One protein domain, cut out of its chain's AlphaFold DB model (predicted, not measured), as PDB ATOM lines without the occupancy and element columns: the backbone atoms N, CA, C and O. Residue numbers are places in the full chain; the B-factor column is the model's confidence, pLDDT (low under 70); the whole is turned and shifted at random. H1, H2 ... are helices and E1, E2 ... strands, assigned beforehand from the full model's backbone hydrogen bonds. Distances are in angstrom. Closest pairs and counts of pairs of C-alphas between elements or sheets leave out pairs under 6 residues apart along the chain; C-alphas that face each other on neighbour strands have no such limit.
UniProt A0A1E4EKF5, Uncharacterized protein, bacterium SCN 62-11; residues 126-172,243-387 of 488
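Overview. This is residues 126 to 172 and 243 to 387 of the 488 residues of an uncharacterized protein of bacterium SCN 62-11 (UniProt A0A1E4EKF5). A twisted sheet of seven strands makes the middle of this domain, with helices on both faces, in three layers. H1 and H6 cover one face, with short H5 between them; H2 covers part of the other, while H3 and H4 pack together and H4 only grazes the sheet. The printed part has 192 residues with six named helices and seven named strands, in the order E1 H1 E2 E3 H2 E4 H3 E5 H4 E6 H5 H6 E7. The sheet's order is E3 E2 E1 E4 E5 E6 E7, mixed, with E6 and E7 antiparallel and the other neighbours parallel. The class is mixed, helices and strands; the whole is compact, with a radius of gyration of the C-alphas of 15.1 A, and rounded, spanning 43 by 40 by 34 A.

Along the chain. E1, residues 126 to 132, begins at C-alpha 126 (317.375, 319.904, 247.175). H1 is residues 145 to 155, 15.1 A long, and E2 residues 160 to 167, 21.4 A. After the cut come E3, residues 250 to 255, and H2, residues 261 to 274, 19.9 A. Then follow E4, 279 to 285; H3, 298 to 304; E5, 308 to 314; H4, 321 to 327; E6, 331 to 336; H5, 348 to 352; and H6, 361 to 372, 16.7 A. E7, residues 380 to 385, ends at C-alpha 385 (332.621, 307.739, 250.898).

Arrangement. E1 is parallel to E4, with N 128 and O 281 2.8 A apart, within hydrogen-bond range. E6 and edge strand E7 are antiparallel, with N 384 and O 334 2.8 A apart, within range. Strand-helix-strand units, parallel neighbour strands with a helix between them in the chain, are E1 H1 E2, E4 H3 E5 and E5 H4 E6, and E3 H2 E4 is a split one, with E2 and E1 between its strands; each crossover is right-handed. H1 and H6 are on the same face, at heights over the sheet of 9.5 A and 8.3 A; H2 is on the opposite face at 8.4 A. H5 touches H1, closest at C-alphas 152 and 349, 5.0 A, and H6, closest at C-alphas 351 and 368, 4.7 A. H3 touches H4, closest at C-alphas 302 and 327, 4.8 A. In H1, H2, H3, H5 and H6 every O i to N i+4 pair is within hydrogen-bond range; in H4 1 of 3 is, beside 3 of 4 O i to N i+3 pairs.

Size, cuts and confidence. The C-alphas farthest apart, of Ile 172 and Asp 360, are 43.0 A apart. Residues 173 to 242 are not printed, and C-alphas 172 and 243 stand 24.6 A apart across the cut. The links E1 to H1, E4 to H3 and E6 to H5 are long. The mean pLDDT of the printed part is 78.5; residues 133 to 172, 243 to 258 and 377 are under 70.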
ATOM      1  N   ALA A 126     317.824 318.969 246.151       85.31
ATOM      2  CA  ALA A 126     317.375 319.904 247.175       85.31
ATOM      3  C   ALA A 126     318.549 320.243 248.098       85.31
ATOM      4  O   ALA A 126     318.996 319.408 248.886       85.31
ATOM      5  N   LEU A 127     319.053 321.468 247.991       85.94
ATOM      6  CA  LEU A 127     320.133 321.985 248.818       85.94
ATOM      7  C   LEU A 127     319.555 322.629 250.082       85.94
ATOM      8  O   LEU A 127     318.995 323.722 250.017       85.94
ATOM      9  N   THR A 128     319.721 321.985 251.237       86.75
ATOM     10  CA  THR A 128     319.488 322.612 252.544       86.75
ATOM     11  C   THR A 128     320.762 323.317 252.984       86.75
ATOM     12  O   THR A 128     321.707 322.677 253.435       86.75
ATOM     13  N   TYR A 129     320.798 324.638 252.871       85.12
ATOM     14  CA  TYR A 129     321.897 325.457 253.359       85.12
ATOM     15  C   TYR A 129     321.632 325.904 254.800       85.12
ATOM     16  O   TYR A 129     320.588 326.493 255.090       85.12
ATOM     17  N   PHE A 130     322.593 325.677 255.689       84.12
ATOM     18  CA  PHE A 130     322.566 326.143 257.071       84.12
ATOM     19  C   PHE A 130     323.884 326.844 257.408       84.12
ATOM     20  O   PHE A 130     324.944 326.218 257.455       84.12
ATOM     21  N   GLY A 131     323.807 328.158 257.619       80.50
ATOM     22  CA  GLY A 131     324.979 329.009 257.816       80.50
ATOM     23  C   GLY A 131     324.989 329.727 259.161       80.50
ATOM     24  O   GLY A 131     323.964 330.286 259.563       80.50
ATOM     25  N   ASP A 132     326.152 329.773 259.815       72.38
ATOM     26  CA  ASP A 132     326.407 330.646 260.963       72.38
ATOM     27  C   ASP A 132     327.008 331.984 260.508       72.38
ATOM     28  O   ASP A 132     328.129 332.038 260.003       72.38
ATOM     29  N   ALA A 133     326.275 333.085 260.699       59.94
ATOM     30  CA  ALA A 133     326.766 334.433 260.412       59.94
ATOM     31  C   ALA A 133     327.298 335.180 261.658       59.94
ATOM     32  O   ALA A 133     327.344 336.417 261.660       59.94
ATOM     33  N   THR A 134     327.669 334.491 262.746       51.31
ATOM     34  CA  THR A 134     328.348 335.122 263.893       51.31
ATOM     35  C   THR A 134     329.802 335.504 263.554       51.31
ATOM     36  O   THR A 134     330.707 334.743 263.846       51.31
ATOM     37  N   GLU A 135     330.059 336.686 262.977       39.62
ATOM     38  CA  GLU A 135     331.025 337.670 263.522       39.62
ATOM     39  C   GLU A 135     331.293 338.892 262.603       39.62
ATOM     40  O   GLU A 135     331.501 338.743 261.401       39.62
ATOM     41  N   PRO A 136     331.401 340.117 263.173       35.38
ATOM     42  CA  PRO A 136     331.917 341.321 262.514       35.38
ATOM     43  C   PRO A 136     333.445 341.511 262.631       35.38
ATOM     44  O   PRO A 136     333.952 342.532 262.176       35.38
ATOM     45  N   LYS A 137     334.218 340.569 263.202       34.44
ATOM     46  CA  LYS A 137     335.702 340.647 263.235       34.44
ATOM     47  C   LYS A 137     336.369 340.275 261.909       34.44
ATOM     48  O   LYS A 137     337.560 340.000 261.820       34.44
ATOM     49  N   ILE A 138     335.599 340.390 260.848       37.38
ATOM     50  CA  ILE A 138     336.066 340.592 259.501       37.38
ATOM     51  C   ILE A 138     336.569 342.039 259.397       37.38
ATOM     52  O   ILE A 138     335.885 342.931 258.908       37.38
ATOM     53  N   SER A 139     337.778 342.309 259.875       30.61
ATOM     54  CA  SER A 139     338.398 343.617 259.652       30.61
ATOM     55  C   SER A 139     338.928 343.783 258.219       30.61
ATOM     56  O   SER A 139     339.402 344.870 257.899       30.61
ATOM     57  N   ARG A 140     338.837 342.763 257.334       32.53
ATOM     58  CA  ARG A 140     339.318 342.848 255.930       32.53
ATOM     59  C   ARG A 140     338.589 342.037 254.828       32.53
ATOM     60  O   ARG A 140     338.954 342.215 253.674       32.53
ATOM     61  N   GLY A 141     337.583 341.192 255.087       34.00
ATOM     62  CA  GLY A 141     336.998 340.335 254.024       34.00
ATOM     63  C   GLY A 141     335.588 339.802 254.290       34.00
ATOM     64  O   GLY A 141     335.434 338.746 254.897       34.00
ATOM     65  N   VAL A 142     334.574 340.573 253.887       40.16
ATOM     66  CA  VAL A 142     333.138 340.347 254.133       40.16
ATOM     67  C   VAL A 142     332.711 338.910 253.794       40.16
ATOM     68  O   VAL A 142     333.047 338.406 252.725       40.16
ATOM     69  N   SER A 143     331.964 338.247 254.687       46.31
ATOM     70  CA  SER A 143     331.319 336.968 254.369       46.31
ATOM     71  C   SER A 143     330.242 337.231 253.316       46.31
ATOM     72  O   SER A 143     329.169 337.748 253.619       46.31
ATOM     73  N   ASN A 144     330.556 336.919 252.057       56.00
ATOM     74  CA  ASN A 144     329.655 337.110 250.919       56.00
ATOM     75  C   ASN A 144     328.647 335.956 250.757       56.00
ATOM     76  O   ASN A 144     327.878 335.961 249.803       56.00
ATOM     77  N   GLN A 145     328.623 334.986 251.675       60.72
ATOM     78  CA  GLN A 145     327.821 333.755 251.608       60.72
ATOM     79  C   GLN A 145     326.333 333.970 251.237       60.72
ATOM     80  O   GLN A 145     325.856 333.293 250.328       60.72
ATOM     81  N   PRO A 146     325.595 334.949 251.809       58.28
ATOM     82  CA  PRO A 146     324.229 335.240 251.365       58.28
ATOM     83  C   PRO A 146     324.141 335.666 249.892       58.28
ATOM     84  O   PRO A 146     323.259 335.214 249.168       58.28
ATOM     85  N   GLY A 147     325.061 336.525 249.438       59.12
ATOM     86  CA  GLY A 147     325.113 336.994 248.050       59.12
ATOM     87  C   GLY A 147     325.486 335.881 247.076       59.12
ATOM     88  O   GLY A 147     324.991 335.855 245.956       59.12
ATOM     89  N   ARG A 148     326.296 334.924 247.529       66.00
ATOM     90  CA  ARG A 148     326.674 333.728 246.773       66.00
ATOM     91  C   ARG A 148     325.524 332.757 246.590       66.00
ATOM     92  O   ARG A 148     325.307 332.261 245.492       66.00
ATOM     93  N   LEU A 149     324.748 332.539 247.653       65.44
ATOM     94  CA  LEU A 149     323.518 331.764 247.568       65.44
ATOM     95  C   LEU A 149     322.560 332.411 246.567       65.44
ATOM     96  O   LEU A 149     322.049 331.733 245.691       65.44
ATOM     97  N   ALA A 150     322.370 333.729 246.631       62.91
ATOM     98  CA  ALA A 150     321.528 334.432 245.664       62.91
ATOM     99  C   ALA A 150     322.064 334.384 244.233       62.91
ATOM    100  O   ALA A 150     321.279 334.276 243.299       62.91
ATOM    101  N   LYS A 151     323.386 334.455 244.060       65.44
ATOM    102  CA  LYS A 151     324.018 334.323 242.751       65.44
ATOM    103  C   LYS A 151     323.817 332.923 242.183       65.44
ATOM    104  O   LYS A 151     323.388 332.805 241.045       65.44
ATOM    105  N   LEU A 152     324.037 331.877 242.986       68.00
ATOM    106  CA  LEU A 152     323.672 330.511 242.613       68.00
ATOM    107  C   LEU A 152     322.199 330.472 242.197       68.00
ATOM    108  O   LEU A 152     321.875 329.927 241.164       68.00
ATOM    109  N   LEU A 153     321.302 331.103 242.941       63.03
ATOM    110  CA  LEU A 153     319.877 331.089 242.613       63.03
ATOM    111  C   LEU A 153     319.502 331.848 241.335       63.03
ATOM    112  O   LEU A 153     318.547 331.458 240.668       63.03
ATOM    113  N   ALA A 154     320.219 332.922 241.011       61.94
ATOM    114  CA  ALA A 154     320.009 333.699 239.795       61.94
ATOM    115  C   ALA A 154     320.600 333.007 238.556       61.94
ATOM    116  O   ALA A 154     319.997 333.052 237.486       61.94
ATOM    117  N   ASP A 155     321.753 332.355 238.722       64.06
ATOM    118  CA  ASP A 155     322.562 331.821 237.623       64.06
ATOM    119  C   ASP A 155     322.417 330.294 237.456       64.06
ATOM    120  O   ASP A 155     322.856 329.744 236.445       64.06
ATOM    121  N   SER A 156     321.852 329.578 238.440       57.09
ATOM    122  CA  SER A 156     321.834 328.112 238.428       57.09
ATOM    123  C   SER A 156     320.842 327.587 237.387       57.09
ATOM    124  O   SER A 156     319.686 328.029 237.330       57.09
ATOM    125  N   PRO A 157     321.266 326.612 236.564       56.12
ATOM    126  CA  PRO A 157     320.363 325.901 235.675       56.12
ATOM    127  C   PRO A 157     319.257 325.177 236.470       56.12
ATOM    128  O   PRO A 157     319.308 325.014 237.688       56.12
ATOM    129  N   ALA A 158     318.228 324.700 235.768       54.41
ATOM    130  CA  ALA A 158     316.990 324.199 236.366       54.41
ATOM    131  C   ALA A 158     317.057 323.025 237.388       54.41
ATOM    132  O   ALA A 158     316.050 322.875 238.087       54.41
ATOM    133  N   PRO A 159     318.120 322.192 237.544       61.22
ATOM    134  CA  PRO A 159     318.026 321.032 238.441       61.22
ATOM    135  C   PRO A 159     318.239 321.322 239.939       61.22
ATOM    136  O   PRO A 159     318.082 320.399 240.739       61.22
ATOM    137  N   VAL A 160     318.577 322.546 240.361       64.00
ATOM    138  CA  VAL A 160     318.785 322.848 241.792       64.00
ATOM    139  C   VAL A 160     317.559 323.526 242.409       64.00
ATOM    140  O   VAL A 160     317.120 324.587 241.970       64.00
ATOM    141  N   GLN A 161     317.036 322.921 243.472       63.06
ATOM    142  CA  GLN A 161     316.067 323.517 244.393       63.06
ATOM    143  C   GLN A 161     316.812 323.875 245.679       63.06
ATOM    144  O   GLN A 161     317.579 323.058 246.186       63.06
ATOM    145  N   VAL A 162     316.630 325.078 246.225       59.56
ATOM    146  CA  VAL A 162     317.414 325.514 247.393       59.56
ATOM    147  C   VAL A 162     316.510 325.967 248.531       59.56
ATOM    148  O   VAL A 162     315.724 326.909 248.411       59.56
ATOM    149  N   GLN A 163     316.720 325.366 249.698       58.12
ATOM    150  CA  GLN A 163     316.307 325.927 250.976       58.12
ATOM    151  C   GLN A 163     317.494 326.533 251.697       58.12
ATOM    152  O   GLN A 163     318.380 325.826 252.160       58.12
ATOM    153  N   GLY A 164     317.486 327.849 251.850       58.00
ATOM    154  CA  GLY A 164     318.450 328.540 252.691       58.00
ATOM    155  C   GLY A 164     317.873 328.832 254.066       58.00
ATOM    156  O   GLY A 164     316.871 329.528 254.191       58.00
ATOM    157  N   VAL A 165     318.528 328.401 255.132       55.81
ATOM    158  CA  VAL A 165     318.330 328.996 256.454       55.81
ATOM    159  C   VAL A 165     319.614 329.717 256.839       55.81
ATOM    160  O   VAL A 165     320.635 329.114 257.161       55.81
ATOM    161  N   LEU A 166     319.560 331.047 256.766       55.97
ATOM    162  CA  LEU A 166     320.663 331.934 257.117       55.97
ATOM    163  C   LEU A 166     320.446 332.441 258.538       55.97
ATOM    164  O   LEU A 166     319.558 333.262 258.796       55.97
ATOM    165  N   LEU A 167     321.253 331.954 259.476       49.81
ATOM    166  CA  LEU A 167     321.137 332.348 260.872       49.81
ATOM    167  C   LEU A 167     322.079 333.502 261.162       49.81
ATOM    168  O   LEU A 167     323.302 333.382 261.090       49.81
ATOM    169  N   ARG A 168     321.497 334.649 261.510       45.66
ATOM    170  CA  ARG A 168     322.266 335.804 261.942       45.66
ATOM    171  C   ARG A 168     322.665 335.610 263.394       45.66
ATOM    172  O   ARG A 168     321.822 335.582 264.290       45.66
ATOM    173  N   GLY A 169     323.970 335.557 263.626       40.59
ATOM    174  CA  GLY A 169     324.541 335.718 264.949       40.59
ATOM    175  C   GLY A 169     324.056 337.002 265.609       40.59
ATOM    176  O   GLY A 169     324.422 338.102 265.191       40.59
ATOM    177  N   GLY A 170     323.220 336.876 266.635       32.28
ATOM    178  CA  GLY A 170     322.701 338.003 267.399       32.28
ATOM    179  C   GLY A 170     323.800 338.700 268.202       32.28
ATOM    180  O   GLY A 170     323.953 338.444 269.388       32.28
ATOM    181  N   ARG A 171     324.564 339.600 267.570       35.19
ATOM    182  CA  ARG A 171     325.411 340.602 268.255       35.19
ATOM    183  C   ARG A 171     325.376 341.988 267.613       35.19
ATOM    184  O   ARG A 171     326.205 342.838 267.920       35.19
ATOM    185  N   ILE A 172     324.400 342.263 266.755       32.62
ATOM    186  CA  ILE A 172     324.286 343.586 266.119       32.62
ATOM    187  C   ILE A 172     323.579 344.590 267.033       32.62
ATOM    188  O   ILE A 172     323.868 345.781 266.974       32.62
ATOM    189  N   SER A 243     312.776 338.851 246.305       39.22
ATOM    190  CA  SER A 243     311.442 338.974 245.704       39.22
ATOM    191  C   SER A 243     311.449 338.805 244.179       39.22
ATOM    192  O   SER A 243     310.423 338.445 243.611       39.22
ATOM    193  N   GLY A 244     312.601 339.005 243.523       38.72
ATOM    194  CA  GLY A 244     312.778 338.780 242.085       38.72
ATOM    195  C   GLY A 244     313.134 337.339 241.698       38.72
ATOM    196  O   GLY A 244     313.226 337.043 240.510       38.72
ATOM    197  N   ILE A 245     313.352 336.442 242.665       43.97
ATOM    198  CA  ILE A 245     313.660 335.034 242.391       43.97
ATOM    199  C   ILE A 245     312.340 334.252 242.384       43.97
ATOM    200  O   ILE A 245     311.570 334.396 243.335       43.97
ATOM    201  N   PRO A 246     312.052 333.421 241.360       46.09
ATOM    202  CA  PRO A 246     310.817 332.645 241.303       46.09
ATOM    203  C   PRO A 246     310.585 331.880 242.614       46.09
ATOM    204  O   PRO A 246     311.366 330.997 242.981       46.09
ATOM    205  N   SER A 247     309.502 332.222 243.316       50.81
ATOM    206  CA  SER A 247     309.176 331.758 244.677       50.81
ATOM    207  C   SER A 247     309.077 330.235 244.820       50.81
ATOM    208  O   SER A 247     309.156 329.708 245.927       50.81
ATOM    209  N   GLN A 248     308.938 329.516 243.706       51.78
ATOM    210  CA  GLN A 248     308.834 328.060 243.673       51.78
ATOM    211  C   GLN A 248     310.171 327.342 243.915       51.78
ATOM    212  O   GLN A 248     310.154 326.195 244.353       51.78
ATOM    213  N   ARG A 249     311.320 327.987 243.651       54.34
ATOM    214  CA  ARG A 249     312.644 327.329 243.717       54.34
ATOM    215  C   ARG A 249     313.432 327.597 244.990       54.34
ATOM    216  O   ARG A 249     314.445 326.942 245.244       54.34
ATOM    217  N   VAL A 250     312.991 328.587 245.764       57.75
ATOM    218  CA  VAL A 250     313.800 329.189 246.818       57.75
ATOM    219  C   VAL A 250     312.976 329.484 248.052       57.75
ATOM    220  O   VAL A 250     312.067 330.309 248.030       57.75
ATOM    221  N   GLN A 251     313.385 328.895 249.172       58.75
ATOM    222  CA  GLN A 251     312.938 329.331 250.491       58.75
ATOM    223  C   GLN A 251     314.149 329.767 251.306       58.75
ATOM    224  O   GLN A 251     314.841 328.927 251.876       58.75
ATOM    225  N   VAL A 252     314.406 331.077 251.382       59.41
ATOM    226  CA  VAL A 252     315.410 331.615 252.308       59.41
ATOM    227  C   VAL A 252     314.732 332.175 253.549       59.41
ATOM    228  O   VAL A 252     313.956 333.125 253.469       59.41
ATOM    229  N   ARG A 253     315.063 331.630 254.720       61.53
ATOM    230  CA  ARG A 253     314.675 332.194 256.017       61.53
ATOM    231  C   ARG A 253     315.896 332.818 256.672       61.53
ATOM    232  O   ARG A 253     316.817 332.113 257.079       61.53
ATOM    233  N   SER A 254     315.899 334.145 256.785       59.88
ATOM    234  CA  SER A 254     316.846 334.838 257.657       59.88
ATOM    235  C   SER A 254     316.275 334.883 259.070       59.88
ATOM    236  O   SER A 254     315.192 335.428 259.279       59.88
ATOM    237  N   LEU A 255     316.982 334.309 260.044       56.91
ATOM    238  CA  LEU A 255     316.573 334.361 261.449       56.91
ATOM    239  C   LEU A 255     317.530 335.261 262.233       56.91
ATOM    240  O   LEU A 255     318.745 335.094 262.174       56.91
ATOM    241  N   ASN A 256     316.980 336.194 263.015       59.09
ATOM    242  CA  ASN A 256     317.732 337.174 263.820       59.09
ATOM    243  C   ASN A 256     318.405 336.586 265.078       59.09
ATOM    244  O   ASN A 256     318.759 337.319 265.999       59.09
ATOM    245  N   SER A 257     318.548 335.268 265.161       64.00
ATOM    246  CA  SER A 257     319.046 334.580 266.349       64.00
ATOM    247  C   SER A 257     320.075 333.521 265.967       64.00
ATOM    248  O   SER A 257     320.006 332.947 264.880       64.00
ATOM    249  N   ALA A 258     320.996 333.251 266.897       67.94
ATOM    250  CA  ALA A 258     322.124 332.343 266.706       67.94
ATOM    251  C   ALA A 258     321.698 330.932 266.247       67.94
ATOM    252  O   ALA A 258     320.543 330.534 266.486       67.94
ATOM    253  N   PRO A 259     322.617 330.173 265.621       75.19
ATOM    254  CA  PRO A 259     322.449 328.746 265.387       75.19
ATOM    255  C   PRO A 259     321.952 327.984 266.606       75.19
ATOM    256  O   PRO A 259     322.422 328.189 267.723       75.19
ATOM    257  N   SER A 260     320.963 327.119 266.387       84.50
ATOM    258  CA  SER A 260     320.468 326.190 267.397       84.50
ATOM    259  C   SER A 260     320.064 324.871 266.752       84.50
ATOM    260  O   SER A 260     319.624 324.839 265.600       84.50
ATOM    261  N   ALA A 261     320.181 323.792 267.525       88.38
ATOM    262  CA  ALA A 261     319.755 322.449 267.141       88.38
ATOM    263  C   ALA A 261     318.290 322.418 266.669       88.38
ATOM    264  O   ALA A 261     317.988 321.853 265.627       88.38
ATOM    265  N   GLN A 262     317.399 323.123 267.373       88.94
ATOM    266  CA  GLN A 262     315.984 323.195 267.008       88.94
ATOM    267  C   GLN A 262     315.768 323.799 265.613       88.94
ATOM    268  O   GLN A 262     315.021 323.248 264.811       88.94
ATOM    269  N   LYS A 263     316.430 324.916 265.294       85.69
ATOM    270  CA  LYS A 263     316.285 325.548 263.974       85.69
ATOM    271  C   LYS A 263     316.876 324.701 262.865       85.69
ATOM    272  O   LYS A 263     316.366 324.717 261.752       85.69
ATOM    273  N   PHE A 264     317.967 324.006 263.166       89.69
ATOM    274  CA  PHE A 264     318.545 323.034 262.257       89.69
ATOM    275  C   PHE A 264     317.537 321.917 261.947       89.69
ATOM    276  O   PHE A 264     317.278 321.639 260.778       89.69
ATOM    277  N   ASP A 265     316.886 321.360 262.973       90.88
ATOM    278  CA  ASP A 265     315.858 320.327 262.806       90.88
ATOM    279  C   ASP A 265     314.660 320.834 261.998       90.88
ATOM    280  O   ASP A 265     314.164 320.138 261.113       90.88
ATOM    281  N   GLU A 266     314.189 322.050 262.284       87.62
ATOM    282  CA  GLU A 266     313.098 322.695 261.547       87.62
ATOM    283  C   GLU A 266     313.468 322.928 260.077       87.62
ATOM    284  O   GLU A 266     312.660 322.636 259.194       87.62
ATOM    285  N   ALA A 267     314.686 323.405 259.801       85.19
ATOM    286  CA  ALA A 267     315.185 323.619 258.445       85.19
ATOM    287  C   ALA A 267     315.232 322.305 257.656       85.19
ATOM    288  O   ALA A 267     314.680 322.219 256.560       85.19
ATOM    289  N   TRP A 268     315.821 321.266 258.251       89.12
ATOM    290  CA  TRP A 268     315.927 319.948 257.632       89.12
ATOM    291  C   TRP A 268     314.551 319.321 257.366       89.12
ATOM    292  O   TRP A 268     314.270 318.886 256.250       89.12
ATOM    293  N   LYS A 269     313.646 319.341 258.354       89.25
ATOM    294  CA  LYS A 269     312.266 318.844 258.193       89.25
ATOM    295  C   LYS A 269     311.505 319.606 257.114       89.25
ATOM    296  O   LYS A 269     310.788 318.989 256.328       89.25
ATOM    297  N   THR A 270     311.672 320.928 257.061       83.81
ATOM    298  CA  THR A 270     311.023 321.749 256.032       83.81
ATOM    299  C   THR A 270     311.508 321.346 254.641       83.81
ATOM    300  O   THR A 270     310.668 321.217 253.748       83.81
ATOM    301  N   SER A 271     312.801 321.039 254.473       83.50
ATOM    302  CA  SER A 271     313.347 320.619 253.173       83.50
ATOM    303  C   SER A 271     312.761 319.302 252.709       83.50
ATOM    304  O   SER A 271     312.233 319.209 251.600       83.50
ATOM    305  N   LEU A 272     312.738 318.312 253.602       85.50
ATOM    306  CA  LEU A 272     312.129 317.016 253.318       85.50
ATOM    307  C   LEU A 272     310.648 317.143 252.942       85.50
ATOM    308  O   LEU A 272     310.179 316.446 252.047       85.50
ATOM    309  N   SER A 273     309.908 318.036 253.608       83.62
ATOM    310  CA  SER A 273     308.488 318.250 253.309       83.62
ATOM    311  C   SER A 273     308.240 319.049 252.026       83.62
ATOM    312  O   SER A 273     307.251 318.796 251.343       83.62
ATOM    313  N   SER A 274     309.127 319.990 251.691       77.81
ATOM    314  CA  SER A 274     308.975 320.872 250.526       77.81
ATOM    315  C   SER A 274     309.388 320.175 249.233       77.81
ATOM    316  O   SER A 274     308.762 320.394 248.199       77.81
ATOM    317  N   TRP A 275     310.399 319.298 249.287       80.06
ATOM    318  CA  TRP A 275     310.895 318.559 248.120       80.06
ATOM    319  C   TRP A 275     311.097 317.069 248.428       80.06
ATOM    320  O   TRP A 275     312.226 316.575 248.385       80.06
ATOM    321  N   PRO A 276     310.018 316.312 248.699       80.56
ATOM    322  CA  PRO A 276     310.114 314.909 249.112       80.56
ATOM    323  C   PRO A 276     310.695 313.978 248.037       80.56
ATOM    324  O   PRO A 276     311.165 312.895 248.366       80.56
ATOM    325  N   GLN A 277     310.658 314.383 246.763       81.62
ATOM    326  CA  GLN A 277     311.189 313.606 245.634       81.62
ATOM    327  C   GLN A 277     312.624 313.995 245.249       81.62
ATOM    328  O   GLN A 277     313.240 313.323 244.427       81.62
ATOM    329  N   ALA A 278     313.159 315.086 245.806       84.25
ATOM    330  CA  ALA A 278     314.489 315.569 245.458       84.25
ATOM    331  C   ALA A 278     315.577 314.840 246.254       84.25
ATOM    332  O   ALA A 278     315.392 314.478 247.422       84.25
ATOM    333  N   ARG A 279     316.753 314.699 245.641       89.06
ATOM    334  CA  ARG A 279     317.957 314.204 246.321       89.06
ATOM    335  C   ARG A 279     318.425 315.261 247.314       89.06
ATOM    336  O   ARG A 279     318.704 316.392 246.927       89.06
ATOM    337  N   GLN A 280     318.484 314.909 248.593       91.56
ATOM    338  CA  GLN A 280     318.757 315.878 249.652       91.56
ATOM    339  C   GLN A 280     320.261 316.078 249.830       91.56
ATOM    340  O   GLN A 280     320.984 315.122 250.109       91.56
ATOM    341  N   VAL A 281     320.728 317.318 249.727       94.19
ATOM    342  CA  VAL A 281     322.107 317.704 250.032       94.19
ATOM    343  C   VAL A 281     322.087 318.718 251.163       94.19
ATOM    344  O   VAL A 281     321.418 319.746 251.077       94.19
ATOM    345  N   LEU A 282     322.825 318.438 252.232       95.00
ATOM    346  CA  LEU A 282     322.978 319.359 253.352       95.00
ATOM    347  C   LEU A 282     324.287 320.133 253.203       95.00
ATOM    348  O   LEU A 282     325.343 319.524 253.096       95.00
ATOM    349  N   PHE A 283     324.233 321.459 253.253       93.94
ATOM    350  CA  PHE A 283     325.403 322.333 253.209       93.94
ATOM    351  C   PHE A 283     325.520 323.116 254.514       93.94
ATOM    352  O   PHE A 283     324.664 323.943 254.829       93.94
ATOM    353  N   LEU A 284     326.580 322.854 255.275       92.81
ATOM    354  CA  LEU A 284     326.853 323.478 256.565       92.81
ATOM    355  C   LEU A 284     328.001 324.470 256.415       92.81
ATOM    356  O   LEU A 284     329.134 324.049 256.209       92.81
ATOM    357  N   SER A 285     327.711 325.764 256.543       89.81
ATOM    358  CA  SER A 285     328.704 326.833 256.393       89.81
ATOM    359  C   SER A 285     328.956 327.562 257.705       89.81
ATOM    360  O   SER A 285     328.028 328.053 258.351       89.81
ATOM    361  N   GLY A 286     330.214 327.666 258.116       86.69
ATOM    362  CA  GLY A 286     330.591 328.464 259.279       86.69
ATOM    363  C   GLY A 286     331.819 327.923 259.987       86.69
ATOM    364  O   GLY A 286     332.593 327.144 259.439       86.69
ATOM    365  N   HIS A 287     332.008 328.324 261.242       84.19
ATOM    366  CA  HIS A 287     333.124 327.812 262.025       84.19
ATOM    367  C   HIS A 287     332.998 326.300 262.237       84.19
ATOM    368  O   HIS A 287     331.977 325.799 262.721       84.19
ATOM    369  N   GLY A 288     334.067 325.596 261.877       81.75
ATOM    370  CA  GLY A 288     334.276 324.193 262.186       81.75
ATOM    371  C   GLY A 288     335.285 324.063 263.312       81.75
ATOM    372  O   GLY A 288     336.294 324.771 263.342       81.75
ATOM    373  N   TYR A 289     334.979 323.200 264.272       76.75
ATOM    374  CA  TYR A 289     335.935 322.820 265.302       76.75
ATOM    375  C   TYR A 289     335.561 321.458 265.861       76.75
ATOM    376  O   TYR A 289     334.525 321.365 266.517       76.75
ATOM    377  N   GLN A 290     336.414 320.454 265.628       74.88
ATOM    378  CA  GLN A 290     336.398 319.088 266.176       74.88
ATOM    379  C   GLN A 290     335.043 318.361 266.129       74.88
ATOM    380  O   GLN A 290     334.850 317.390 265.410       74.88
ATOM    381  N   ASN A 291     334.079 318.823 266.920       84.94
ATOM    382  CA  ASN A 291     332.779 318.211 267.129       84.94
ATOM    383  C   ASN A 291     331.589 319.004 266.572       84.94
ATOM    384  O   ASN A 291     330.454 318.635 266.884       84.94
ATOM    385  N   ARG A 292     331.803 320.090 265.818       89.44
ATOM    386  CA  ARG A 292     330.717 320.928 265.283       89.44
ATOM    387  C   ARG A 292     331.035 321.563 263.928       89.44
ATOM    388  O   ARG A 292     332.192 321.878 263.655       89.44
ATOM    389  N   ALA A 293     329.981 321.863 263.172       89.62
ATOM    390  CA  ALA A 293     329.991 322.733 261.995       89.62
ATOM    391  C   ALA A 293     328.789 323.688 262.042       89.62
ATOM    392  O   ALA A 293     327.706 323.297 262.477       89.62
ATOM    393  N   ALA A 294     328.982 324.945 261.626       86.25
ATOM    394  CA  ALA A 294     327.937 325.981 261.634       86.25
ATOM    395  C   ALA A 294     327.220 326.123 263.000       86.25
ATOM    396  O   ALA A 294     326.007 326.318 263.082       86.25
ATOM    397  N   GLY A 295     327.967 325.950 264.096       86.12
ATOM    398  CA  GLY A 295     327.434 325.997 265.461       86.12
ATOM    399  C   GLY A 295     326.626 324.766 265.902       86.12
ATOM    400  O   GLY A 295     326.167 324.738 267.043       86.12
ATOM    401  N   ILE A 296     326.475 323.737 265.058       91.38
ATOM    402  CA  ILE A 296     325.735 322.505 265.366       91.38
ATOM    403  C   ILE A 296     326.704 321.343 265.575       91.38
ATOM    404  O   ILE A 296     327.605 321.109 264.771       91.38
ATOM    405  N   HIS A 297     326.510 320.590 266.655       93.12
ATOM    406  CA  HIS A 297     327.325 319.413 266.944       93.12
ATOM    407  C   HIS A 297     327.108 318.296 265.915       93.12
ATOM    408  O   HIS A 297     325.965 317.974 265.586       93.12
ATOM    409  N   PHE A 298     328.186 317.637 265.478       93.50
ATOM    410  CA  PHE A 298     328.114 316.506 264.544       93.50
ATOM    411  C   PHE A 298     327.300 315.338 265.091       93.50
ATOM    412  O   PHE A 298     326.640 314.655 264.322       93.50
ATOM    413  N   GLU A 299     327.270 315.130 266.410       93.44
ATOM    414  CA  GLU A 299     326.388 314.128 267.019       93.44
ATOM    415  C   GLU A 299     324.902 314.465 266.827       93.44
ATOM    416  O   GLU A 299     324.093 313.569 266.604       93.44
ATOM    417  N   HIS A 300     324.536 315.748 266.898       95.25
ATOM    418  CA  HIS A 300     323.160 316.189 266.665       95.25
ATOM    419  C   HIS A 300     322.790 316.049 265.187       95.25
ATOM    420  O   HIS A 300     321.774 315.437 264.867       95.25
ATOM    421  N   ILE A 301     323.662 316.513 264.285       95.19
ATOM    422  CA  ILE A 301     323.511 316.314 262.831       95.19
ATOM    423  C   ILE A 301     323.353 314.818 262.532       95.19
ATOM    424  O   ILE A 301     322.398 314.414 261.875       95.19
ATOM    425  N   GLY A 302     324.225 314.012 263.139       94.25
ATOM    426  CA  GLY A 302     324.266 312.556 263.120       94.25
ATOM    427  C   GLY A 302     322.996 311.850 263.594       94.25
ATOM    428  O   GLY A 302     322.817 310.665 263.317       94.25
ATOM    429  N   LYS A 303     322.114 312.531 264.334       94.19
ATOM    430  CA  LYS A 303     320.826 312.007 264.824       94.19
ATOM    431  C   LYS A 303     319.650 312.522 264.001       94.19
ATOM    432  O   LYS A 303     318.728 311.756 263.729       94.19
ATOM    433  N   THR A 304     319.691 313.791 263.612       94.50
ATOM    434  CA  THR A 304     318.609 314.465 262.886       94.50
ATOM    435  C   THR A 304     318.588 314.107 261.405       94.50
ATOM    436  O   THR A 304     317.521 313.874 260.836       94.50
ATOM    437  N   VAL A 305     319.753 314.089 260.758       94.94
ATOM    438  CA  VAL A 305     319.859 313.914 259.308       94.94
ATOM    439  C   VAL A 305     319.820 312.431 258.987       94.94
ATOM    440  O   VAL A 305     320.603 311.641 259.509       94.94
ATOM    441  N   ARG A 306     318.882 312.025 258.134       91.00
ATOM    442  CA  ARG A 306     318.714 310.634 257.708       91.00
ATOM    443  C   ARG A 306     318.468 310.604 256.213       91.00
ATOM    444  O   ARG A 306     317.588 311.311 255.729       91.00
ATOM    445  N   GLY A 307     319.238 309.778 255.509       87.12
ATOM    446  CA  GLY A 307     319.080 309.576 254.072       87.12
ATOM    447  C   GLY A 307     319.484 310.778 253.221       87.12
ATOM    448  O   GLY A 307     318.989 310.906 252.105       87.12
ATOM    449  N   ALA A 308     320.355 311.659 253.728       94.25
ATOM    450  CA  ALA A 308     320.954 312.670 252.870       94.25
ATOM    451  C   ALA A 308     321.825 311.987 251.807       94.25
ATOM    452  O   ALA A 308     322.529 311.012 252.076       94.25
ATOM    453  N   GLU A 309     321.790 312.508 250.590       94.75
ATOM    454  CA  GLU A 309     322.664 312.046 249.523       94.75
ATOM    455  C   GLU A 309     324.106 312.444 249.847       94.75
ATOM    456  O   GLU A 309     324.992 311.595 249.882       94.75
ATOM    457  N   ALA A 310     324.313 313.725 250.162       96.62
ATOM    458  CA  ALA A 310     325.610 314.289 250.508       96.62
ATOM    459  C   ALA A 310     325.506 315.297 251.661       96.62
ATOM    460  O   ALA A 310     324.506 316.010 251.795       96.62
ATOM    461  N   ILE A 311     326.573 315.396 252.455       97.69
ATOM    462  CA  ILE A 311     326.797 316.496 253.400       97.69
ATOM    463  C   ILE A 311     328.043 317.268 252.966       97.69
ATOM    464  O   ILE A 311     329.126 316.704 252.864       97.69
ATOM    465  N   VAL A 312     327.905 318.569 252.746       96.75
ATOM    466  CA  VAL A 312     329.015 319.481 252.483       96.75
ATOM    467  C   VAL A 312     329.331 320.257 253.759       96.75
ATOM    468  O   VAL A 312     328.480 320.972 254.290       96.75
ATOM    469  N   LEU A 313     330.554 320.102 254.254       95.69
ATOM    470  CA  LEU A 313     331.088 320.762 255.440       95.69
ATOM    471  C   LEU A 313     331.987 321.923 255.010       95.69
ATOM    472  O   LEU A 313     333.206 321.781 254.932       95.69
ATOM    473  N   ASP A 314     331.378 323.077 254.750       93.50
ATOM    474  CA  ASP A 314     332.066 324.351 254.514       93.50
ATOM    475  C   ASP A 314     332.515 324.960 255.853       93.50
ATOM    476  O   ASP A 314     331.996 325.970 256.342       93.50
ATOM    477  N   ALA A 315     333.428 324.242 256.506       90.31
ATOM    478  CA  ALA A 315     333.879 324.500 257.860       90.31
ATOM    479  C   ALA A 315     335.311 323.981 258.060       90.31
ATOM    480  O   ALA A 315     335.683 322.939 257.521       90.31
ATOM    481  N   CYS A 316     336.114 324.693 258.857       89.69
ATOM    482  CA  CYS A 316     337.488 324.281 259.163       89.69
ATOM    483  C   CYS A 316     337.533 322.897 259.825       89.69
ATOM    484  O   CYS A 316     336.735 322.620 260.725       89.69
ATOM    485  N   ASN A 317     338.514 322.074 259.445       88.12
ATOM    486  CA  ASN A 317     338.754 320.751 260.033       88.12
ATOM    487  C   ASN A 317     337.524 319.816 259.988       88.12
ATOM    488  O   ASN A 317     337.340 318.975 260.866       88.12
ATOM    489  N   GLY A 318     336.654 319.968 258.985       91.12
ATOM    490  CA  GLY A 318     335.513 319.075 258.759       91.12
ATOM    491  C   GLY A 318     335.917 317.680 258.262       91.12
ATOM    492  O   GLY A 318     335.141 316.742 258.415       91.12
ATOM    493  N   GLY A 319     337.123 317.540 257.698       93.94
ATOM    494  CA  GLY A 319     337.696 316.282 257.191       93.94
ATOM    495  C   GLY A 319     338.324 315.364 258.245       93.94
ATOM    496  O   GLY A 319     339.110 314.486 257.900       93.94
ATOM    497  N   GLN A 320     338.003 315.564 259.524       93.81
ATOM    498  CA  GLN A 320     338.459 314.686 260.600       93.81
ATOM    499  C   GLN A 320     337.664 313.375 260.607       93.81
ATOM    500  O   GLN A 320     336.428 313.395 260.586       93.81
ATOM    501  N   VAL A 321     338.348 312.231 260.697       95.50
ATOM    502  CA  VAL A 321     337.727 310.894 260.727       95.50
ATOM    503  C   VAL A 321     336.639 310.827 261.801       95.50
ATOM    504  O   VAL A 321     335.553 310.302 261.572       95.50
ATOM    505  N   GLU A 322     336.870 311.428 262.960       92.31
ATOM    506  CA  GLU A 322     335.954 311.418 264.100       92.31
ATOM    507  C   GLU A 322     334.678 312.202 263.877       92.31
ATOM    508  O   GLU A 322     333.610 311.792 264.340       92.31
ATOM    509  N   ALA A 323     334.791 313.328 263.175       91.94
ATOM    510  CA  ALA A 323     333.651 314.114 262.748       91.94
ATOM    511  C   ALA A 323     332.820 313.314 261.741       91.94
ATOM    512  O   ALA A 323     331.612 313.143 261.926       91.94
ATOM    513  N   LEU A 324     333.476 312.751 260.724       95.56
ATOM    514  CA  LEU A 324     332.820 312.000 259.653       95.56
ATOM    515  C   LEU A 324     332.153 310.714 260.155       95.56
ATOM    516  O   LEU A 324     331.048 310.392 259.720       95.56
ATOM    517  N   LEU A 325     332.732 310.031 261.146       94.50
ATOM    518  CA  LEU A 325     332.113 308.864 261.785       94.50
ATOM    519  C   LEU A 325     330.762 309.182 262.437       94.50
ATOM    520  O   LEU A 325     329.881 308.324 262.467       94.50
ATOM    521  N   LYS A 326     330.558 310.408 262.938       93.50
ATOM    522  CA  LYS A 326     329.248 310.840 263.466       93.50
ATOM    523  C   LYS A 326     328.209 311.060 262.374       93.50
ATOM    524  O   LYS A 326     327.015 311.016 262.658       93.50
ATOM    525  N   LEU A 327     328.663 311.296 261.150       95.31
ATOM    526  CA  LEU A 327     327.821 311.581 259.995       95.31
ATOM    527  C   LEU A 327     327.601 310.349 259.112       95.31
ATOM    528  O   LEU A 327     326.739 310.396 258.238       95.31
ATOM    529  N   ALA A 328     328.318 309.249 259.357       94.62
ATOM    530  CA  ALA A 328     328.328 308.084 258.475       94.62
ATOM    531  C   ALA A 328     326.958 307.414 258.281       94.62
ATOM    532  O   ALA A 328     326.686 306.868 257.221       94.62
ATOM    533  N   ASP A 329     326.068 307.503 259.273       93.31
ATOM    534  CA  ASP A 329     324.692 306.989 259.170       93.31
ATOM    535  C   ASP A 329     323.683 308.052 258.689       93.31
ATOM    536  O   ASP A 329     322.481 307.799 258.583       93.31
ATOM    537  N   SER A 330     324.153 309.275 258.435       94.38
ATOM    538  CA  SER A 330     323.314 310.416 258.045       94.38
ATOM    539  C   SER A 330     323.307 310.663 256.546       94.38
ATOM    540  O   SER A 330     322.273 311.067 256.007       94.38
ATOM    541  N   ALA A 331     324.440 310.413 255.887       96.62
ATOM    542  CA  ALA A 331     324.610 310.603 254.456       96.62
ATOM    543  C   ALA A 331     325.461 309.504 253.823       96.62
ATOM    544  O   ALA A 331     326.157 308.774 254.524       96.62
ATOM    545  N   ARG A 332     325.424 309.411 252.491       96.62
ATOM    546  CA  ARG A 332     326.264 308.465 251.739       96.62
ATOM    547  C   ARG A 332     327.684 308.983 251.543       96.62
ATOM    548  O   ARG A 332     328.643 308.225 251.631       96.62
ATOM    549  N   VAL A 333     327.808 310.278 251.276       98.25
ATOM    550  CA  VAL A 333     329.091 310.934 251.010       98.25
ATOM    551  C   VAL A 333     329.213 312.241 251.783       98.25
ATOM    552  O   VAL A 333     328.214 312.891 252.106       98.25
ATOM    553  N   ALA A 334     330.451 312.641 252.053       98.00
ATOM    554  CA  ALA A 334     330.779 313.953 252.591       98.00
ATOM    555  C   ALA A 334     331.714 314.710 251.645       98.00
ATOM    556  O   ALA A 334     332.542 314.102 250.973       98.00
ATOM    557  N   VAL A 335     331.594 316.035 251.608       97.44
ATOM    558  CA  VAL A 335     332.575 316.934 250.991       97.44
ATOM    559  C   VAL A 335     333.068 317.892 252.062       97.44
ATOM    560  O   VAL A 335     332.267 318.593 252.674       97.44
ATOM    561  N   CYS A 336     334.366 317.916 252.323       96.31
ATOM    562  CA  CYS A 336     334.932 318.620 253.471       96.31
ATOM    563  C   CYS A 336     336.363 319.092 253.210       96.31
ATOM    564  O   CYS A 336     336.955 318.782 252.181       96.31
ATOM    565  N   SER A 337     336.913 319.839 254.167       93.69
ATOM    566  CA  SER A 337     338.331 320.181 254.236       93.69
ATOM    567  C   SER A 337     338.856 319.812 255.617       93.69
ATOM    568  O   SER A 337     338.222 320.088 256.638       93.69
ATOM    569  N   GLU A 338     340.002 319.159 255.657       90.88
ATOM    570  CA  GLU A 338     340.797 318.884 256.850       90.88
ATOM    571  C   GLU A 338     341.648 320.086 257.283       90.88
ATOM    572  O   GLU A 338     342.145 320.088 258.408       90.88
ATOM    573  N   HIS A 339     341.748 321.113 256.432       90.06
ATOM    574  CA  HIS A 339     342.468 322.358 256.672       90.06
ATOM    575  C   HIS A 339     341.543 323.500 257.122       90.06
ATOM    576  O   HIS A 339     340.320 323.379 257.279       90.06
ATOM    577  N   THR A 340     342.152 324.668 257.336       87.25
ATOM    578  CA  THR A 340     341.414 325.912 257.552       87.25
ATOM    579  C   THR A 340     340.739 326.352 256.254       87.25
ATOM    580  O   THR A 340     341.392 326.576 255.236       87.25
ATOM    581  N   VAL A 341     339.426 326.557 256.308       86.81
ATOM    582  CA  VAL A 341     338.665 327.137 255.200       86.81
ATOM    583  C   VAL A 341     338.689 328.659 255.332       86.81
ATOM    584  O   VAL A 341     338.398 329.213 256.397       86.81
ATOM    585  N   ARG A 342     339.059 329.368 254.258       84.88
ATOM    586  CA  ARG A 342     339.040 330.842 254.246       84.88
ATOM    587  C   ARG A 342     337.626 331.373 254.484       84.88
ATOM    588  O   ARG A 342     336.643 330.719 254.154       84.88
ATOM    589  N   SER A 343     337.516 332.617 254.952       78.56
ATOM    590  CA  SER A 343     336.225 333.256 255.272       78.56
ATOM    591  C   SER A 343     335.234 333.343 254.104       78.56
ATOM    592  O   SER A 343     334.043 333.544 254.325       78.56
ATOM    593  N   SER A 344     335.703 333.204 252.862       79.69
ATOM    594  CA  SER A 344     334.847 333.113 251.679       79.69
ATOM    595  C   SER A 344     334.040 331.810 251.611       79.69
ATOM    596  O   SER A 344     332.990 331.802 250.968       79.69
ATOM    597  N   GLY A 345     334.508 330.742 252.263       87.62
ATOM    598  CA  GLY A 345     333.948 329.391 252.206       87.62
ATOM    599  C   GLY A 345     334.052 328.725 250.833       87.62
ATOM    600  O   GLY A 345     334.530 329.325 249.864       87.62
ATOM    601  N   PHE A 346     333.597 327.481 250.737       90.12
ATOM    602  CA  PHE A 346     333.605 326.680 249.513       90.12
ATOM    603  C   PHE A 346     332.837 327.335 248.368       90.12
ATOM    604  O   PHE A 346     331.897 328.105 248.599       90.12
ATOM    605  N   PRO A 347     333.224 327.059 247.107       88.56
ATOM    606  CA  PRO A 347     332.662 327.767 245.988       88.56
ATOM    607  C   PRO A 347     331.287 327.254 245.548       88.56
ATOM    608  O   PRO A 347     331.184 326.589 244.525       88.56
ATOM    609  N   LEU A 348     330.237 327.589 246.307       85.12
ATOM    610  CA  LEU A 348     328.848 327.152 246.086       85.12
ATOM    611  C   LEU A 348     328.392 327.232 244.624       85.12
ATOM    612  O   LEU A 348     327.836 326.272 244.100       85.12
ATOM    613  N   GLU A 349     328.646 328.359 243.961       83.75
ATOM    614  CA  GLU A 349     328.243 328.590 242.572       83.75
ATOM    615  C   GLU A 349     328.970 327.661 241.603       83.75
ATOM    616  O   GLU A 349     328.375 327.196 240.640       83.75
ATOM    617  N   ALA A 350     330.241 327.359 241.864       87.50
ATOM    618  CA  ALA A 350     331.001 326.425 241.045       87.50
ATOM    619  C   ALA A 350     330.555 324.979 241.308       87.50
ATOM    620  O   ALA A 350     330.355 324.214 240.374       87.50
ATOM    621  N   MET A 351     330.331 324.621 242.577       89.38
ATOM    622  CA  MET A 351     329.888 323.281 242.975       89.38
ATOM    623  C   MET A 351     328.512 322.936 242.391       89.38
ATOM    624  O   MET A 351     328.334 321.853 241.837       89.38
ATOM    625  N   PHE A 352     327.547 323.855 242.487       87.69
ATOM    626  CA  PHE A 352     326.143 323.610 242.135       87.69
ATOM    627  C   PHE A 352     325.675 324.332 240.859       87.69
ATOM    628  O   PHE A 352     324.496 324.279 240.519       87.69
ATOM    629  N   GLY A 353     326.576 324.982 240.120       81.19
ATOM    630  CA  GLY A 353     326.282 325.627 238.832       81.19
ATOM    631  C   GLY A 353     326.215 324.668 237.638       81.19
ATOM    632  O   GLY A 353     326.205 325.113 236.494       81.19
ATOM    633  N   GLN A 354     326.210 323.358 237.884       81.12
ATOM    634  CA  GLN A 354     326.218 322.325 236.849       81.12
ATOM    635  C   GLN A 354     324.818 322.124 236.256       81.12
ATOM    636  O   GLN A 354     323.824 322.135 236.979       81.12
ATOM    637  N   THR A 355     324.732 321.903 234.941       77.31
ATOM    638  CA  THR A 355     323.459 321.671 234.231       77.31
ATOM    639  C   THR A 355     322.848 320.308 234.513       77.31
ATOM    640  O   THR A 355     321.640 320.150 234.372       77.31
ATOM    641  N   GLU A 356     323.668 319.339 234.915       80.88
ATOM    642  CA  GLU A 356     323.254 317.987 235.264       80.88
ATOM    643  C   GLU A 356     324.080 317.483 236.446       80.88
ATOM    644  O   GLU A 356     325.287 317.715 236.515       80.88
ATOM    645  N   PHE A 357     323.433 316.759 237.360       85.56
ATOM    646  CA  PHE A 357     324.114 316.083 238.459       85.56
ATOM    647  C   PHE A 357     324.173 314.577 238.209       85.56
ATOM    648  O   PHE A 357     323.146 313.978 237.865       85.56
ATOM    649  N   PRO A 358     325.327 313.926 238.455       88.56
ATOM    650  CA  PRO A 358     325.418 312.473 238.414       88.56
ATOM    651  C   PRO A 358     324.396 311.830 239.354       88.56
ATOM    652  O   PRO A 358     324.231 312.275 240.493       88.56
ATOM    653  N   GLN A 359     323.711 310.778 238.894       87.88
ATOM    654  CA  GLN A 359     322.704 310.071 239.700       87.88
ATOM    655  C   GLN A 359     323.321 309.295 240.869       87.88
ATOM    656  O   GLN A 359     322.678 309.131 241.901       87.88
ATOM    657  N   ASP A 360     324.555 308.822 240.701       93.38
ATOM    658  CA  ASP A 360     325.307 308.147 241.750       93.38
ATOM    659  C   ASP A 360     325.855 309.159 242.772       93.38
ATOM    660  O   ASP A 360     326.342 310.230 242.406       93.38
ATOM    661  N   SER A 361     325.767 308.823 244.060       93.50
ATOM    662  CA  SER A 361     326.165 309.706 245.163       93.50
ATOM    663  C   SER A 361     327.671 309.971 245.174       93.50
ATOM    664  O   SER A 361     328.102 311.086 245.468       93.50
ATOM    665  N   ARG A 362     328.479 308.961 244.828       96.00
ATOM    666  CA  ARG A 362     329.942 309.074 244.791       96.00
ATOM    667  C   ARG A 362     330.363 309.943 243.617       96.00
ATOM    668  O   ARG A 362     331.112 310.897 243.803       96.00
ATOM    669  N   ALA A 363     329.788 309.687 242.442       94.50
ATOM    670  CA  ALA A 363     329.992 310.512 241.258       94.50
ATOM    671  C   ALA A 363     329.546 311.965 241.484       94.50
ATOM    672  O   ALA A 363     330.244 312.878 241.048       94.50
ATOM    673  N   LEU A 364     328.435 312.193 242.200       93.12
ATOM    674  CA  LEU A 364     328.000 313.532 242.606       93.12
ATOM    675  C   LEU A 364     329.085 314.225 243.438       93.12
ATOM    676  O   LEU A 364     329.518 315.310 243.064       93.12
ATOM    677  N   ALA A 365     329.558 313.614 244.529       94.88
ATOM    678  CA  ALA A 365     330.584 314.225 245.378       94.88
ATOM    679  C   ALA A 365     331.880 314.530 244.611       94.88
ATOM    680  O   ALA A 365     332.421 315.628 244.739       94.88
ATOM    681  N   THR A 366     332.334 313.601 243.764       95.62
ATOM    682  CA  THR A 366     333.488 313.808 242.880       95.62
ATOM    683  C   THR A 366     333.279 315.009 241.955       95.62
ATOM    684  O   THR A 366     334.155 315.869 241.867       95.62
ATOM    685  N   SER A 367     332.111 315.118 241.317       94.38
ATOM    686  CA  SER A 367     331.770 316.242 240.435       94.38
ATOM    687  C   SER A 367     331.725 317.580 241.187       94.38
ATOM    688  O   SER A 367     332.228 318.584 240.674       94.38
ATOM    689  N   LEU A 368     331.197 317.611 242.419       93.62
ATOM    690  CA  LEU A 368     331.188 318.820 243.256       93.62
ATOM    691  C   LEU A 368     332.616 319.295 243.570       93.62
ATOM    692  O   LEU A 368     332.908 320.486 243.445       93.62
ATOM    693  N   VAL A 369     333.513 318.375 243.939       94.44
ATOM    694  CA  VAL A 369     334.924 318.685 244.236       94.44
ATOM    695  C   VAL A 369     335.671 319.146 242.984       94.44
ATOM    696  O   VAL A 369     336.359 320.166 243.014       94.44
ATOM    697  N   GLN A 370     335.496 318.450 241.860       93.44
ATOM    698  CA  GLN A 370     336.130 318.812 240.590       93.44
ATOM    699  C   GLN A 370     335.680 320.190 240.098       93.44
ATOM    700  O   GLN A 370     336.518 321.004 239.706       93.44
ATOM    701  N   SER A 371     334.383 320.492 240.193       90.62
ATOM    702  CA  SER A 371     333.833 321.794 239.789       90.62
ATOM    703  C   SER A 371     334.327 322.933 240.685       90.62
ATOM    704  O   SER A 371     334.506 324.059 240.228       90.62
ATOM    705  N   ALA A 372     334.617 322.643 241.955       90.19
ATOM    706  CA  ALA A 372     335.198 323.607 242.881       90.19
ATOM    707  C   ALA A 372     336.700 323.860 242.659       90.19
ATOM    708  O   ALA A 372     337.196 324.880 243.133       90.19
ATOM    709  N   SER A 373     337.425 322.978 241.962       86.38
ATOM    710  CA  SER A 373     338.899 322.969 241.935       86.38
ATOM    711  C   SER A 373     339.546 324.307 241.549       86.38
ATOM    712  O   SER A 373     340.476 324.753 242.216       86.38
ATOM    713  N   GLY A 374     339.021 324.993 240.529       81.31
ATOM    714  CA  GLY A 374     339.559 326.275 240.049       81.31
ATOM    715  C   GLY A 374     339.211 327.490 240.916       81.31
ATOM    716  O   GLY A 374     339.766 328.567 240.710       81.31
ATOM    717  N   ALA A 375     338.292 327.338 241.870       79.19
ATOM    718  CA  ALA A 375     337.779 328.424 242.706       79.19
ATOM    719  C   ALA A 375     337.849 328.116 244.208       79.19
ATOM    720  O   ALA A 375     337.357 328.912 245.012       79.19
ATOM    721  N   CYS A 376     338.412 326.964 244.594       74.19
ATOM    722  CA  CYS A 376     338.421 326.511 245.975       74.19
ATOM    723  C   CYS A 376     339.367 327.390 246.801       74.19
ATOM    724  O   CYS A 376     340.564 327.437 246.526       74.19
ATOM    725  N   PRO A 377     338.860 328.101 247.820       67.69
ATOM    726  CA  PRO A 377     339.698 328.943 248.656       67.69
ATOM    727  C   PRO A 377     340.296 328.180 249.849       67.69
ATOM    728  O   PRO A 377     340.951 328.807 250.681       67.69
ATOM    729  N   ALA A 378     340.048 326.874 249.967       70.69
ATOM    730  CA  ALA A 378     340.662 326.010 250.968       70.69
ATOM    731  C   ALA A 378     341.948 325.378 250.416       70.69
ATOM    732  O   ALA A 378     342.075 325.172 249.210       70.69
ATOM    733  N   GLU A 379     342.892 325.074 251.307       84.06
ATOM    734  CA  GLU A 379     344.128 324.349 250.965       84.06
ATOM    735  C   GLU A 379     343.847 322.898 250.563       84.06
ATOM    736  O   GLU A 379     344.636 322.291 249.839       84.06
ATOM    737  N   SER A 380     342.683 322.390 250.972       90.50
ATOM    738  CA  SER A 380     342.184 321.077 250.611       90.50
ATOM    739  C   SER A 380     340.673 321.072 250.416       90.50
ATOM    740  O   SER A 380     339.930 321.820 251.061       90.50
ATOM    741  N   LEU A 381     340.209 320.199 249.533       94.19
ATOM    742  CA  LEU A 381     338.804 319.858 249.383       94.19
ATOM    743  C   LEU A 381     338.700 318.390 248.993       94.19
ATOM    744  O   LEU A 381     339.221 317.992 247.954       94.19
ATOM    745  N   VAL A 382     338.007 317.604 249.808       96.12
ATOM    746  CA  VAL A 382     337.986 316.145 249.702       96.12
ATOM    747  C   VAL A 382     336.549 315.641 249.683       96.12
ATOM    748  O   VAL A 382     335.719 316.074 250.483       96.12
ATOM    749  N   ALA A 383     336.258 314.723 248.763       97.69
ATOM    750  CA  ALA A 383     335.038 313.928 248.730       97.69
ATOM    751  C   ALA A 383     335.301 312.564 249.372       97.69
ATOM    752  O   ALA A 383     336.259 311.879 249.017       97.69
ATOM    753  N   VAL A 384     334.427 312.157 250.284       98.38
ATOM    754  CA  VAL A 384     334.602 310.979 251.134       98.38
ATOM    755  C   VAL A 384     333.389 310.073 251.012       98.38
ATOM    756  O   VAL A 384     332.253 310.528 251.163       98.38
ATOM    757  N   ASP A 385     333.627 308.788 250.785       98.38
ATOM    758  CA  ASP A 385     332.621 307.739 250.898       98.38
ATOM    759  C   ASP A 385     332.457 307.341 252.368       98.38
ATOM    760  O   ASP A 385     333.340 306.730 252.973       98.38
ATOM    761  N   LEU A 386     331.314 307.693 252.960       97.56
ATOM    762  CA  LEU A 386     331.065 307.455 254.379       97.56
ATOM    763  C   LEU A 386     330.799 305.977 254.695       97.56
ATOM    764  O   LEU A 386     331.077 305.525 255.811       97.56
ATOM    765  N   GLU A 387     330.317 305.210 253.717       96.62
ATOM    766  CA  GLU A 387     330.155 303.765 253.849       96.62
ATOM    767  C   GLU A 387     331.523 303.077 253.838       96.62
ATOM    768  O   GLU A 387     331.801 302.258 254.714       96.62
TER     769      GLU A 387